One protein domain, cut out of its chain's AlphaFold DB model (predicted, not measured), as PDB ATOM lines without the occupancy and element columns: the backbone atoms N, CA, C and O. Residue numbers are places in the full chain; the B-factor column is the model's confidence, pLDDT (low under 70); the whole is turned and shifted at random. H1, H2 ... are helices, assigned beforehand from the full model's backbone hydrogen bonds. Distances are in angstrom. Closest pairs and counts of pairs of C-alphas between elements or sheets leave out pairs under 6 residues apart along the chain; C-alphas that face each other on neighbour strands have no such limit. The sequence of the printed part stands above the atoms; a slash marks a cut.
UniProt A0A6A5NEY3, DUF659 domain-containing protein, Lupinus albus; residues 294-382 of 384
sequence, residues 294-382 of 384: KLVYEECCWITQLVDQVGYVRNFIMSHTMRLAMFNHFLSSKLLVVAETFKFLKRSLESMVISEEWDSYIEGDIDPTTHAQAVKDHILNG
ATOM      1  N   LYS A 294     309.084 258.661 244.218       83.44
ATOM      2  CA  LYS A 294     308.443 257.425 243.738       83.44
ATOM      3  C   LYS A 294     307.160 257.696 242.938       83.44
ATOM      4  O   LYS A 294     307.050 257.192 241.829       83.44
ATOM      5  N   LEU A 295     306.266 258.534 243.470       80.19
ATOM      6  CA  LEU A 295     305.003 258.904 242.813       80.19
ATOM      7  C   LEU A 295     305.243 259.658 241.496       80.19
ATOM      8  O   LEU A 295     304.663 259.326 240.475       80.19
ATOM      9  N   VAL A 296     306.161 260.629 241.496       80.44
ATOM     10  CA  VAL A 296     306.503 261.410 240.292       80.44
ATOM     11  C   VAL A 296     307.188 260.537 239.237       80.44
ATOM     12  O   VAL A 296     306.939 260.684 238.050       80.44
ATOM     13  N   TYR A 297     308.046 259.607 239.659       84.88
ATOM     14  CA  TYR A 297     308.705 258.667 238.762       84.88
ATOM     15  C   TYR A 297     307.698 257.717 238.109       84.88
ATOM     16  O   TYR A 297     307.834 257.433 236.930       84.88
ATOM     17  N   GLU A 298     306.693 257.240 238.845       84.31
ATOM     18  CA  GLU A 298     305.629 256.390 238.291       84.31
ATOM     19  C   GLU A 298     304.818 257.119 237.202       84.31
ATOM     20  O   GLU A 298     304.510 256.510 236.184       84.31
ATOM     21  N   GLU A 299     304.598 258.429 237.338       83.88
ATOM     22  CA  GLU A 299     303.941 259.269 236.318       83.88
ATOM     23  C   GLU A 299     304.856 259.665 235.138       83.88
ATOM     24  O   GLU A 299     304.376 260.024 234.064       83.88
ATOM     25  N   CYS A 300     306.183 259.653 235.313       82.38
ATOM     26  CA  CYS A 300     307.150 260.165 234.325       82.38
ATOM     27  C   CYS A 300     308.093 259.101 233.741       82.38
ATOM     28  O   CYS A 300     308.934 259.430 232.904       82.38
ATOM     29  N   CYS A 301     307.983 257.833 234.143       84.19
ATOM     30  CA  CYS A 301     308.871 256.761 233.672       84.19
ATOM     31  C   CYS A 301     308.757 256.500 232.161       84.19
ATOM     32  O   CYS A 301     309.700 255.994 231.552       84.19
ATOM     33  N   TRP A 302     307.644 256.908 231.539       87.12
ATOM     34  CA  TRP A 302     307.454 256.876 230.088       87.12
ATOM     35  C   TRP A 302     308.495 257.723 229.335       87.12
ATOM     36  O   TRP A 302     308.798 257.421 228.184       87.12
ATOM     37  N   ILE A 303     309.088 258.747 229.970       86.19
ATOM     38  CA  ILE A 303     310.132 259.575 229.349       86.19
ATOM     39  C   ILE A 303     311.375 258.731 229.059       86.19
ATOM     40  O   ILE A 303     311.928 258.827 227.967       86.19
ATOM     41  N   THR A 304     311.786 257.868 229.995       83.75
ATOM     42  CA  THR A 304     312.913 256.946 229.783       83.75
ATOM     43  C   THR A 304     312.621 256.000 228.626       83.75
ATOM     44  O   THR A 304     313.452 255.850 227.738       83.75
ATOM     45  N   GLN A 305     311.404 255.449 228.574       84.12
ATOM     46  CA  GLN A 305     310.984 254.588 227.467       84.12
ATOM     47  C   GLN A 305     311.069 255.328 226.128       84.12
ATOM     48  O   GLN A 305     311.623 254.794 225.175       84.12
ATOM     49  N   LEU A 306     310.584 256.572 226.053       85.06
ATOM     50  CA  LEU A 306     310.669 257.386 224.840       85.06
ATOM     51  C   LEU A 306     312.126 257.662 224.436       85.06
ATOM     52  O   LEU A 306     312.464 257.545 223.261       85.06
ATOM     53  N   VAL A 307     312.997 258.002 225.390       84.38
ATOM     54  CA  VAL A 307     314.428 258.237 225.137       84.38
ATOM     55  C   VAL A 307     315.109 256.976 224.606       84.38
ATOM     56  O   VAL A 307     315.876 257.073 223.646       84.38
ATOM     57  N   ASP A 308     314.781 255.807 225.153       84.75
ATOM     58  CA  ASP A 308     315.289 254.520 224.675       84.75
ATOM     59  C   ASP A 308     314.815 254.227 223.245       84.75
ATOM     60  O   ASP A 308     315.628 253.845 222.402       84.75
ATOM     61  N   GLN A 309     313.538 254.487 222.928       83.94
ATOM     62  CA  GLN A 309     313.009 254.323 221.567       83.94
ATOM     63  C   GLN A 309     313.702 255.246 220.562       83.94
ATOM     64  O   GLN A 309     314.149 254.809 219.500       83.94
ATOM     65  N   VAL A 310     313.860 256.528 220.901       84.50
ATOM     66  CA  VAL A 310     314.574 257.491 220.049       84.50
ATOM     67  C   VAL A 310     316.045 257.094 219.892       84.50
ATOM     68  O   VAL A 310     316.603 257.195 218.796       84.50
ATOM     69  N   GLY A 311     316.675 256.609 220.963       84.38
ATOM     70  CA  GLY A 311     318.035 256.079 220.947       84.38
ATOM     71  C   GLY A 311     318.176 254.868 220.026       84.38
ATOM     72  O   GLY A 311     319.122 254.809 219.239       84.38
ATOM     73  N   TYR A 312     317.214 253.948 220.067       85.38
ATOM     74  CA  TYR A 312     317.150 252.778 219.199       85.38
ATOM     75  C   TYR A 312     317.023 253.172 217.719       85.38
ATOM     76  O   TYR A 312     317.858 252.765 216.912       85.38
ATOM     77  N   VAL A 313     316.075 254.054 217.374       85.56
ATOM     78  CA  VAL A 313     315.908 254.588 216.007       85.56
ATOM     79  C   VAL A 313     317.184 255.279 215.522       85.56
ATOM     80  O   VAL A 313     317.656 255.022 214.414       85.56
ATOM     81  N   ARG A 314     317.788 256.134 216.359       85.69
ATOM     82  CA  ARG A 314     319.050 256.815 216.039       85.69
ATOM     83  C   ARG A 314     320.157 255.812 215.747       85.69
ATOM     84  O   ARG A 314     320.867 255.970 214.758       85.69
ATOM     85  N   ASN A 315     320.350 254.835 216.628       83.88
ATOM     86  CA  ASN A 315     321.424 253.862 216.490       83.88
ATOM     87  C   ASN A 315     321.225 253.020 215.231       83.88
ATOM     88  O   ASN A 315     322.186 252.867 214.488       83.88
ATOM     89  N   PHE A 316     319.989 252.601 214.942       84.94
ATOM     90  CA  PHE A 316     319.640 251.926 213.697       84.94
ATOM     91  C   PHE A 316     319.992 252.784 212.473       84.94
ATOM     92  O   PHE A 316     320.760 252.356 211.626       84.94
ATOM     93  N   ILE A 317     319.544 254.037 212.385       84.31
ATOM     94  CA  ILE A 317     319.877 254.885 211.224       84.31
ATOM     95  C   ILE A 317     321.396 255.081 211.084       84.31
ATOM     96  O   ILE A 317     321.922 255.046 209.975       84.31
ATOM     97  N   MET A 318     322.110 255.283 212.195       81.25
ATOM     98  CA  MET A 318     323.545 255.594 212.185       81.25
ATOM     99  C   MET A 318     324.438 254.376 211.918       81.25
ATOM    100  O   MET A 318     325.531 254.548 211.382       81.25
ATOM    101  N   SER A 319     324.014 253.165 212.292       79.94
ATOM    102  CA  SER A 319     324.786 251.938 212.058       79.94
ATOM    103  C   SER A 319     324.641 251.398 210.634       79.94
ATOM    104  O   SER A 319     325.488 250.625 210.196       79.94
ATOM    105  N   HIS A 320     323.612 251.833 209.903       80.12
ATOM    106  CA  HIS A 320     323.292 251.361 208.560       80.12
ATOM    107  C   HIS A 320     323.624 252.452 207.539       80.12
ATOM    108  O   HIS A 320     322.900 253.437 207.393       80.12
ATOM    109  N   THR A 321     324.733 252.294 206.812       79.25
ATOM    110  CA  THR A 321     325.292 253.329 205.918       79.25
ATOM    111  C   THR A 321     324.300 253.825 204.865       79.25
ATOM    112  O   THR A 321     324.275 255.018 204.561       79.25
ATOM    113  N   MET A 322     323.441 252.944 204.349       79.31
ATOM    114  CA  MET A 322     322.407 253.313 203.381       79.31
ATOM    115  C   MET A 322     321.233 254.060 204.023       79.31
ATOM    116  O   MET A 322     320.793 255.072 203.482       79.31
ATOM    117  N   ARG A 323     320.780 253.655 205.216       81.06
ATOM    118  CA  ARG A 323     319.742 254.385 205.972       81.06
ATOM    119  C   ARG A 323     320.236 255.762 206.407       81.06
ATOM    120  O   ARG A 323     319.482 256.727 206.346       81.06
ATOM    121  N   LEU A 324     321.517 255.884 206.751       82.81
ATOM    122  CA  LEU A 324     322.167 257.168 206.993       82.81
ATOM    123  C   LEU A 324     322.186 258.050 205.734       82.81
ATOM    124  O   LEU A 324     321.949 259.256 205.824       82.81
ATOM    125  N   ALA A 325     322.447 257.474 204.556       82.00
ATOM    126  CA  ALA A 325     322.396 258.204 203.291       82.00
ATOM    127  C   ALA A 325     320.973 258.701 202.977       82.00
ATOM    128  O   ALA A 325     320.803 259.876 202.648       82.00
ATOM    129  N   MET A 326     319.956 257.853 203.166       82.44
ATOM    130  CA  MET A 326     318.543 258.235 203.036       82.44
ATOM    131  C   MET A 326     318.171 259.346 204.025       82.44
ATOM    132  O   MET A 326     317.636 260.379 203.630       82.44
ATOM    133  N   PHE A 327     318.532 259.196 205.298       82.62
ATOM    134  CA  PHE A 327     318.301 260.202 206.333       82.62
ATOM    135  C   PHE A 327     318.905 261.562 205.960       82.62
ATOM    136  O   PHE A 327     318.240 262.593 206.053       82.62
ATOM    137  N   ASN A 328     320.142 261.574 205.459       79.62
ATOM    138  CA  ASN A 328     320.793 262.798 204.994       79.62
ATOM    139  C   ASN A 328     320.111 263.398 203.755       79.62
ATOM    140  O   ASN A 328     320.008 264.622 203.655       79.62
ATOM    141  N   HIS A 329     319.606 262.571 202.836       81.38
ATOM    142  CA  HIS A 329     318.830 263.034 201.687       81.38
ATOM    143  C   HIS A 329     317.566 263.788 202.138       81.38
ATOM    144  O   HIS A 329     317.390 264.957 201.785       81.38
ATOM    145  N   PHE A 330     316.757 263.185 203.014       74.75
ATOM    146  CA  PHE A 330     315.512 263.787 203.510       74.75
ATOM    147  C   PHE A 330     315.722 264.973 204.471       74.75
ATOM    148  O   PHE A 330     314.852 265.845 204.566       74.75
ATOM    149  N   LEU A 331     316.862 265.056 205.173       70.38
ATOM    150  CA  LEU A 331     317.156 266.157 206.103       70.38
ATOM    151  C   LEU A 331     317.887 267.352 205.498       70.38
ATOM    152  O   LEU A 331     317.690 268.477 205.960       70.38
ATOM    153  N   SER A 332     318.714 267.140 204.474       59.28
ATOM    154  CA  SER A 332     319.511 268.209 203.845       59.28
ATOM    155  C   SER A 332     318.666 269.337 203.244       59.28
ATOM    156  O   SER A 332     319.173 270.434 203.009       59.28
ATOM    157  N   SER A 333     317.370 269.100 203.038       52.94
ATOM    158  CA  SER A 333     316.500 270.040 202.346       52.94
ATOM    159  C   SER A 333     316.233 271.334 203.120       52.94
ATOM    160  O   SER A 333     316.095 272.365 202.465       52.94
ATOM    161  N   LYS A 334     316.141 271.351 204.464       55.22
ATOM    162  CA  LYS A 334     315.784 272.575 205.227       55.22
ATOM    163  C   LYS A 334     316.219 272.508 206.698       55.22
ATOM    164  O   LYS A 334     315.564 271.863 207.508       55.22
ATOM    165  N   LEU A 335     317.270 273.236 207.081       42.59
ATOM    166  CA  LEU A 335     317.701 273.336 208.484       42.59
ATOM    167  C   LEU A 335     318.056 274.790 208.829       42.59
ATOM    168  O   LEU A 335     319.198 275.205 208.651       42.59
ATOM    169  N   LEU A 336     317.071 275.597 209.254       48.16
ATOM    170  CA  LEU A 336     317.306 277.019 209.568       48.16
ATOM    171  C   LEU A 336     316.723 277.553 210.891       48.16
ATOM    172  O   LEU A 336     317.113 278.654 211.270       48.16
ATOM    173  N   VAL A 337     315.899 276.827 211.663       46.97
ATOM    174  CA  VAL A 337     315.394 277.336 212.964       46.97
ATOM    175  C   VAL A 337     315.158 276.204 213.977       46.97
ATOM    176  O   VAL A 337     314.405 275.282 213.699       46.97
ATOM    177  N   VAL A 338     315.737 276.302 215.183       48.38
ATOM    178  CA  VAL A 338     315.757 275.252 216.240       48.38
ATOM    179  C   VAL A 338     314.365 274.767 216.703       48.38
ATOM    180  O   VAL A 338     314.205 273.623 217.124       48.38
ATOM    181  N   ALA A 339     313.332 275.611 216.638       45.34
ATOM    182  CA  ALA A 339     311.960 275.196 216.961       45.34
ATOM    183  C   ALA A 339     311.267 274.491 215.779       45.34
ATOM    184  O   ALA A 339     310.468 273.574 215.965       45.34
ATOM    185  N   GLU A 340     311.599 274.889 214.551       51.97
ATOM    186  CA  GLU A 340     311.083 274.272 213.327       51.97
ATOM    187  C   GLU A 340     311.790 272.945 213.024       51.97
ATOM    188  O   GLU A 340     311.201 272.073 212.388       51.97
ATOM    189  N   THR A 341     313.009 272.743 213.539       57.75
ATOM    190  CA  THR A 341     313.796 271.525 213.303       57.75
ATOM    191  C   THR A 341     313.163 270.265 213.872       57.75
ATOM    192  O   THR A 341     313.303 269.229 213.242       57.75
ATOM    193  N   PHE A 342     312.443 270.311 215.000       62.16
ATOM    194  CA  PHE A 342     311.804 269.102 215.553       62.16
ATOM    195  C   PHE A 342     310.618 268.639 214.705       62.16
ATOM    196  O   PHE A 342     310.543 267.476 214.318       62.16
ATOM    197  N   LYS A 343     309.729 269.571 214.340       67.06
ATOM    198  CA  LYS A 343     308.598 269.280 213.444       67.06
ATOM    199  C   LYS A 343     309.077 268.828 212.066       67.06
ATOM    200  O   LYS A 343     308.463 267.960 211.455       67.06
ATOM    201  N   PHE A 344     310.159 269.430 211.576       72.25
ATOM    202  CA  PHE A 344     310.766 269.052 210.308       72.25
ATOM    203  C   PHE A 344     311.409 267.664 210.381       72.25
ATOM    204  O   PHE A 344     311.149 266.840 209.514       72.25
ATOM    205  N   LEU A 345     312.158 267.376 211.448       76.94
ATOM    206  CA  LEU A 345     312.791 266.078 211.681       76.94
ATOM    207  C   LEU A 345     311.763 264.946 211.699       76.94
ATOM    208  O   LEU A 345     311.973 263.954 211.008       76.94
ATOM    209  N   LYS A 346     310.644 265.115 212.417       81.12
ATOM    210  CA  LYS A 346     309.556 264.128 212.430       81.12
ATOM    211  C   LYS A 346     309.047 263.846 211.014       81.12
ATOM    212  O   LYS A 346     309.080 262.707 210.569       81.12
ATOM    213  N   ARG A 347     308.661 264.890 210.273       81.94
ATOM    214  CA  ARG A 347     308.136 264.745 208.902       81.94
ATOM    215  C   ARG A 347     309.144 264.123 207.938       81.94
ATOM    216  O   ARG A 347     308.763 263.342 207.071       81.94
ATOM    217  N   SER A 348     310.422 264.471 208.067       83.00
ATOM    218  CA  SER A 348     311.491 263.877 207.261       83.00
ATOM    219  C   SER A 348     311.681 262.396 207.582       83.00
ATOM    220  O   SER A 348     311.874 261.610 206.660       83.00
ATOM    221  N   LEU A 349     311.594 262.004 208.856       86.06
ATOM    222  CA  LEU A 349     311.644 260.600 209.270       86.06
ATOM    223  C   LEU A 349     310.425 259.818 208.768       86.06
ATOM    224  O   LEU A 349     310.605 258.744 208.207       86.06
ATOM    225  N   GLU A 350     309.215 260.370 208.893       88.00
ATOM    226  CA  GLU A 350     307.985 259.781 208.339       88.00
ATOM    227  C   GLU A 350     308.107 259.574 206.824       88.00
ATOM    228  O   GLU A 350     307.886 258.476 206.323       88.00
ATOM    229  N   SER A 351     308.539 260.610 206.097       87.44
ATOM    230  CA  SER A 351     308.733 260.531 204.643       87.44
ATOM    231  C   SER A 351     309.766 259.470 204.268       87.44
ATOM    232  O   SER A 351     309.573 258.754 203.293       87.44
ATOM    233  N   MET A 352     310.837 259.350 205.056       88.38
ATOM    234  CA  MET A 352     311.893 258.366 204.835       88.38
ATOM    235  C   MET A 352     311.402 256.930 205.037       88.38
ATOM    236  O   MET A 352     311.809 256.065 204.275       88.38
ATOM    237  N   VAL A 353     310.566 256.649 206.045       86.88
ATOM    238  CA  VAL A 353     310.088 255.276 206.311       86.88
ATOM    239  C   VAL A 353     308.898 254.850 205.451       86.88
ATOM    240  O   VAL A 353     308.592 253.662 205.379       86.88
ATOM    241  N   ILE A 354     308.215 255.809 204.822       87.38
ATOM    242  CA  ILE A 354     307.125 255.576 203.859       87.38
ATOM    243  C   ILE A 354     307.669 255.406 202.429       87.38
ATOM    244  O   ILE A 354     306.944 254.957 201.546       87.38
ATOM    245  N   SER A 355     308.928 255.770 202.180       85.62
ATOM    246  CA  SER A 355     309.494 255.789 200.834       85.62
ATOM    247  C   SER A 355     309.711 254.379 200.266       85.62
ATOM    248  O   SER A 355     309.995 253.430 200.997       85.62
ATOM    249  N   GLU A 356     309.613 254.228 198.943       81.38
ATOM    250  CA  GLU A 356     309.826 252.935 198.271       81.38
ATOM    251  C   GLU A 356     311.266 252.420 198.467       81.38
ATOM    252  O   GLU A 356     311.525 251.215 198.512       81.38
ATOM    253  N   GLU A 357     312.222 253.331 198.658       79.25
ATOM    254  CA  GLU A 357     313.617 253.021 198.981       79.25
ATOM    255  C   GLU A 357     313.773 252.373 200.368       79.25
ATOM    256  O   GLU A 357     314.747 251.659 200.610       79.25
ATOM    257  N   TRP A 358     312.825 252.596 201.286       82.31
ATOM    258  CA  TRP A 358     312.823 251.951 202.600       82.31
ATOM    259  C   TRP A 358     312.402 250.487 202.494       82.31
ATOM    260  O   TRP A 358     313.043 249.627 203.100       82.31
ATOM    261  N   ASP A 359     311.356 250.208 201.715       76.62
ATOM    262  CA  ASP A 359     310.779 248.868 201.571       76.62
ATOM    263  C   ASP A 359     311.565 247.984 200.582       76.62
ATOM    264  O   ASP A 359     311.571 246.762 200.710       76.62
ATOM    265  N   SER A 360     312.286 248.578 199.626       68.69
ATOM    266  CA  SER A 360     313.122 247.840 198.659       68.69
ATOM    267  C   SER A 360     314.463 247.349 199.222       68.69
ATOM    268  O   SER A 360     315.184 246.610 198.549       68.69
ATOM    269  N   TYR A 361     314.817 247.741 200.448       65.88
ATOM    270  CA  TYR A 361     316.109 247.415 201.040       65.88
ATOM    271  C   TYR A 361     316.062 246.124 201.868       65.88
ATOM    272  O   TYR A 361     315.472 246.092 202.947       65.88
ATOM    273  N   ILE A 362     316.744 245.081 201.384       60.34
ATOM    274  CA  ILE A 362     316.940 243.807 202.087       60.34
ATOM    275  C   ILE A 362     318.393 243.733 202.550       60.34
ATOM    276  O   ILE A 362     319.319 243.741 201.740       60.34
ATOM    277  N   GLU A 363     318.590 243.659 203.860       55.94
ATOM    278  CA  GLU A 363     319.897 243.413 204.458       55.94
ATOM    279  C   GLU A 363     320.129 241.900 204.602       55.94
ATOM    280  O   GLU A 363     319.186 241.136 204.797       55.94
ATOM    281  N   GLY A 364     321.366 241.435 204.430       54.50
ATOM    282  CA  GLY A 364     321.664 240.003 204.358       54.50
ATOM    283  C   GLY A 364     321.306 239.211 205.629       54.50
ATOM    284  O   GLY A 364     321.640 239.612 206.740       54.50
ATOM    285  N   ASP A 365     320.684 238.047 205.420       46.91
ATOM    286  CA  ASP A 365     320.519 236.852 206.274       46.91
ATOM    287  C   ASP A 365     320.030 236.947 207.734       46.91
ATOM    288  O   ASP A 365     319.778 235.906 208.343       46.91
ATOM    289  N   ILE A 366     319.865 238.110 208.350       52.50
ATOM    290  CA  ILE A 366     319.099 238.267 209.603       52.50
ATOM    291  C   ILE A 366     317.810 238.926 209.199       52.50
ATOM    292  O   ILE A 366     317.938 239.939 208.548       52.50
ATOM    293  N   ASP A 367     316.641 238.404 209.579       53.22
ATOM    294  CA  ASP A 367     315.330 238.962 209.230       53.22
ATOM    295  C   ASP A 367     315.250 240.488 209.504       53.22
ATOM    296  O   ASP A 367     314.858 240.905 210.603       53.22
ATOM    297  N   PRO A 368     315.635 241.351 208.536       54.75
ATOM    298  CA  PRO A 368     315.791 242.788 208.745       54.75
ATOM    299  C   PRO A 368     314.417 243.439 208.773       54.75
ATOM    300  O   PRO A 368     314.270 244.576 209.226       54.75
ATOM    301  N   THR A 369     313.404 242.700 208.307       57.56
ATOM    302  CA  THR A 369     312.021 243.127 208.285       57.56
ATOM    303  C   THR A 369     311.540 243.379 209.705       57.56
ATOM    304  O   THR A 369     310.881 244.378 209.920       57.56
ATOM    305  N   THR A 370     311.974 242.614 210.713       71.38
ATOM    306  CA  THR A 370     311.521 242.814 212.101       71.38
ATOM    307  C   THR A 370     312.052 244.101 212.738       71.38
ATOM    308  O   THR A 370     311.276 244.873 213.300       71.38
ATOM    309  N   HIS A 371     313.352 244.392 212.623       77.94
ATOM    310  CA  HIS A 371     313.949 245.602 213.199       77.94
ATOM    311  C   HIS A 371     313.608 246.860 212.395       77.94
ATOM    312  O   HIS A 371     313.307 247.896 212.991       77.94
ATOM    313  N   ALA A 372     313.614 246.778 211.061       80.06
ATOM    314  CA  ALA A 372     313.201 247.885 210.206       80.06
ATOM    315  C   ALA A 372     311.702 248.178 210.361       80.06
ATOM    316  O   ALA A 372     311.326 249.348 210.414       80.06
ATOM    317  N   GLN A 373     310.859 247.148 210.498       82.44
ATOM    318  CA  GLN A 373     309.439 247.325 210.794       82.44
ATOM    319  C   GLN A 373     309.241 247.905 212.192       82.44
ATOM    320  O   GLN A 373     308.487 248.858 212.325       82.44
ATOM    321  N   ALA A 374     309.982 247.450 213.208       83.69
ATOM    322  CA  ALA A 374     309.930 248.055 214.538       83.69
ATOM    323  C   ALA A 374     310.302 249.548 214.500       83.69
ATOM    324  O   ALA A 374     309.624 250.371 215.106       83.69
ATOM    325  N   VAL A 375     311.332 249.939 213.740       86.06
ATOM    326  CA  VAL A 375     311.682 251.358 213.546       86.06
ATOM    327  C   VAL A 375     310.579 252.118 212.801       86.06
ATOM    328  O   VAL A 375     310.247 253.235 213.200       86.06
ATOM    329  N   LYS A 376     309.988 251.522 211.756       87.38
ATOM    330  CA  LYS A 376     308.850 252.091 211.013       87.38
ATOM    331  C   LYS A 376     307.659 252.312 211.949       87.38
ATOM    332  O   LYS A 376     307.110 253.409 211.979       87.38
ATOM    333  N   ASP A 377     307.342 251.340 212.795       85.38
ATOM    334  CA  ASP A 377     306.265 251.422 213.778       85.38
ATOM    335  C   ASP A 377     306.569 252.451 214.875       85.38
ATOM    336  O   ASP A 377     305.691 253.228 215.240       85.38
ATOM    337  N   HIS A 378     307.806 252.538 215.369       85.75
ATOM    338  CA  HIS A 378     308.196 253.564 216.343       85.75
ATOM    339  C   HIS A 378     308.112 254.986 215.777       85.75
ATOM    340  O   HIS A 378     307.807 255.912 216.527       85.75
ATOM    341  N   ILE A 379     308.354 255.174 214.478       85.56
ATOM    342  CA  ILE A 379     308.263 256.483 213.818       85.56
ATOM    343  C   ILE A 379     306.810 256.841 213.474       85.56
ATOM    344  O   ILE A 379     306.422 257.992 213.652       85.56
ATOM    345  N   LEU A 380     306.009 255.882 212.996       84.12
ATOM    346  CA  LEU A 380     304.632 256.128 212.542       84.12
ATOM    347  C   LEU A 380     303.598 256.086 213.675       84.12
ATOM    348  O   LEU A 380     302.651 256.869 213.669       84.12
ATOM    349  N   ASN A 381     303.778 255.183 214.642       78.25
ATOM    350  CA  ASN A 381     302.842 254.959 215.750       78.25
ATOM    351  C   ASN A 381     303.352 255.527 217.086       78.25
ATOM    352  O   ASN A 381     302.573 255.683 218.026       78.25
ATOM    353  N   GLY A 382     304.655 255.804 217.202       63.78
ATOM    354  CA  GLY A 382     305.260 256.374 218.404       63.78
ATOM    355  C   GLY A 382     305.119 257.896 218.495       63.78
ATOM    356  O   GLY A 382     304.923 258.595 217.505       63.78
TER     357      GLY A 382
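What this domain is: This is residues 294 to 382 of the 384 residues of the protein "DUF659 domain-containing protein" of Lupinus albus (UniProt A0A6A5NEY3). Four steeply crossed helices, H2, H3, H4 and H6, make a body in which each touches the next in a round from H2 to H3, H4, H6 and back to H2, H2 and H3 only at the corner by their link, and a helical arm, residues 294 to 305, sticks out from it; arm and body together have a flat outline. The arm holds H1 and residues 302 to 305 of the long helix H2; the links 332 to 339 and 360 to 367 lie at opposite ends of the body, and the short H5 lies near H3 and H6. The printed part has 89 residues with six named helices in the order H1 H2 H3 H4 H5 H6 and no named strand, and its class is all helix. The whole is only just loose, close to compact, with a radius of gyration of the C-alphas of 14.9 A, and it spans 46 by 38 by 20 A.

How they stand to each other: H1, residues 294 to 300, and H2, residues 302 to 319, meet only through their link, which is tight. H1 touches no helix. H2 touches H3, residues 321 to 331, only at the corner by their tight link, with residues 317 to 318 of H2 alone. Their closest C-alphas, of Ile 317 and Arg 323, are 5.3 A apart. The lines of H2 and H3 stand at a steep tilt of 68 degrees, only just short of about perpendicular, and run opposite ways. H3 touches H4, residues 340 to 354, with 10 pairs of C-alphas within 8 A, the closest those of Phe 330 and Ser 348 at 5.5 A. H3 and H4 run opposite ways at a steep tilt of 50 degrees. H5, residues 356 to 359, is close to H4 but not clearly touching it; their closest C-alphas, of Met 352 and Trp 358, are 6.9 A apart. H5 is near H3, with 6 pairs of C-alphas within 10 A. H5 is also near H6, residues 368 to 380, again with 6 such pairs. Residues 376 to 380 alone of H6 touch H4, at a steep tilt of 39 degrees, opposite ways; the closest C-alphas, of Val 353 and Lys 376, are 5.8 A apart. Residues 375 to 378 alone of H6 touch residues 309 to 316 alone of H2, at a steep tilt of 50 degrees, opposite ways. The closest C-alphas there, of Val 313 and Val 375, are 5.9 A apart. H2 and H4 are apart, and so are H3 and H6. The packing of the helices is mostly crossed, with no shallow tilt among the three touching pairs H2 and H6, H3 and H4, H4 and H6. In H1, H2, H3, H4 and H6 every O i to N i+4 pair is within hydrogen-bond range; H5 is too short for such a pair.

Where its parts are: H1 begins at C-alpha 294, (308.443, 257.425, 243.738). H2, the longest helix, is 25.5 A long from first to last C-alpha and ends at C-alpha 319, (324.786, 251.938, 212.058). H3 is 15.2 A long, H4 21.3 A and H6 17.8 A. H6 ends at C-alpha 380, (304.632, 256.128, 212.542).

The domain as a whole: The C-alphas farthest apart, of Lys 294 and Ser 360, are 46.3 A apart. Without residues 294 to 305, which stand free, the body spans 41 by 25 by 19 A. The printed part has no cut. The links from H3 to H4 and from H5 to H6 are short, with 8 residues each, and no link is long. The mean pLDDT of the printed part is 75.5; residues 332 to 343, 360 to 369 and 382 are under 70.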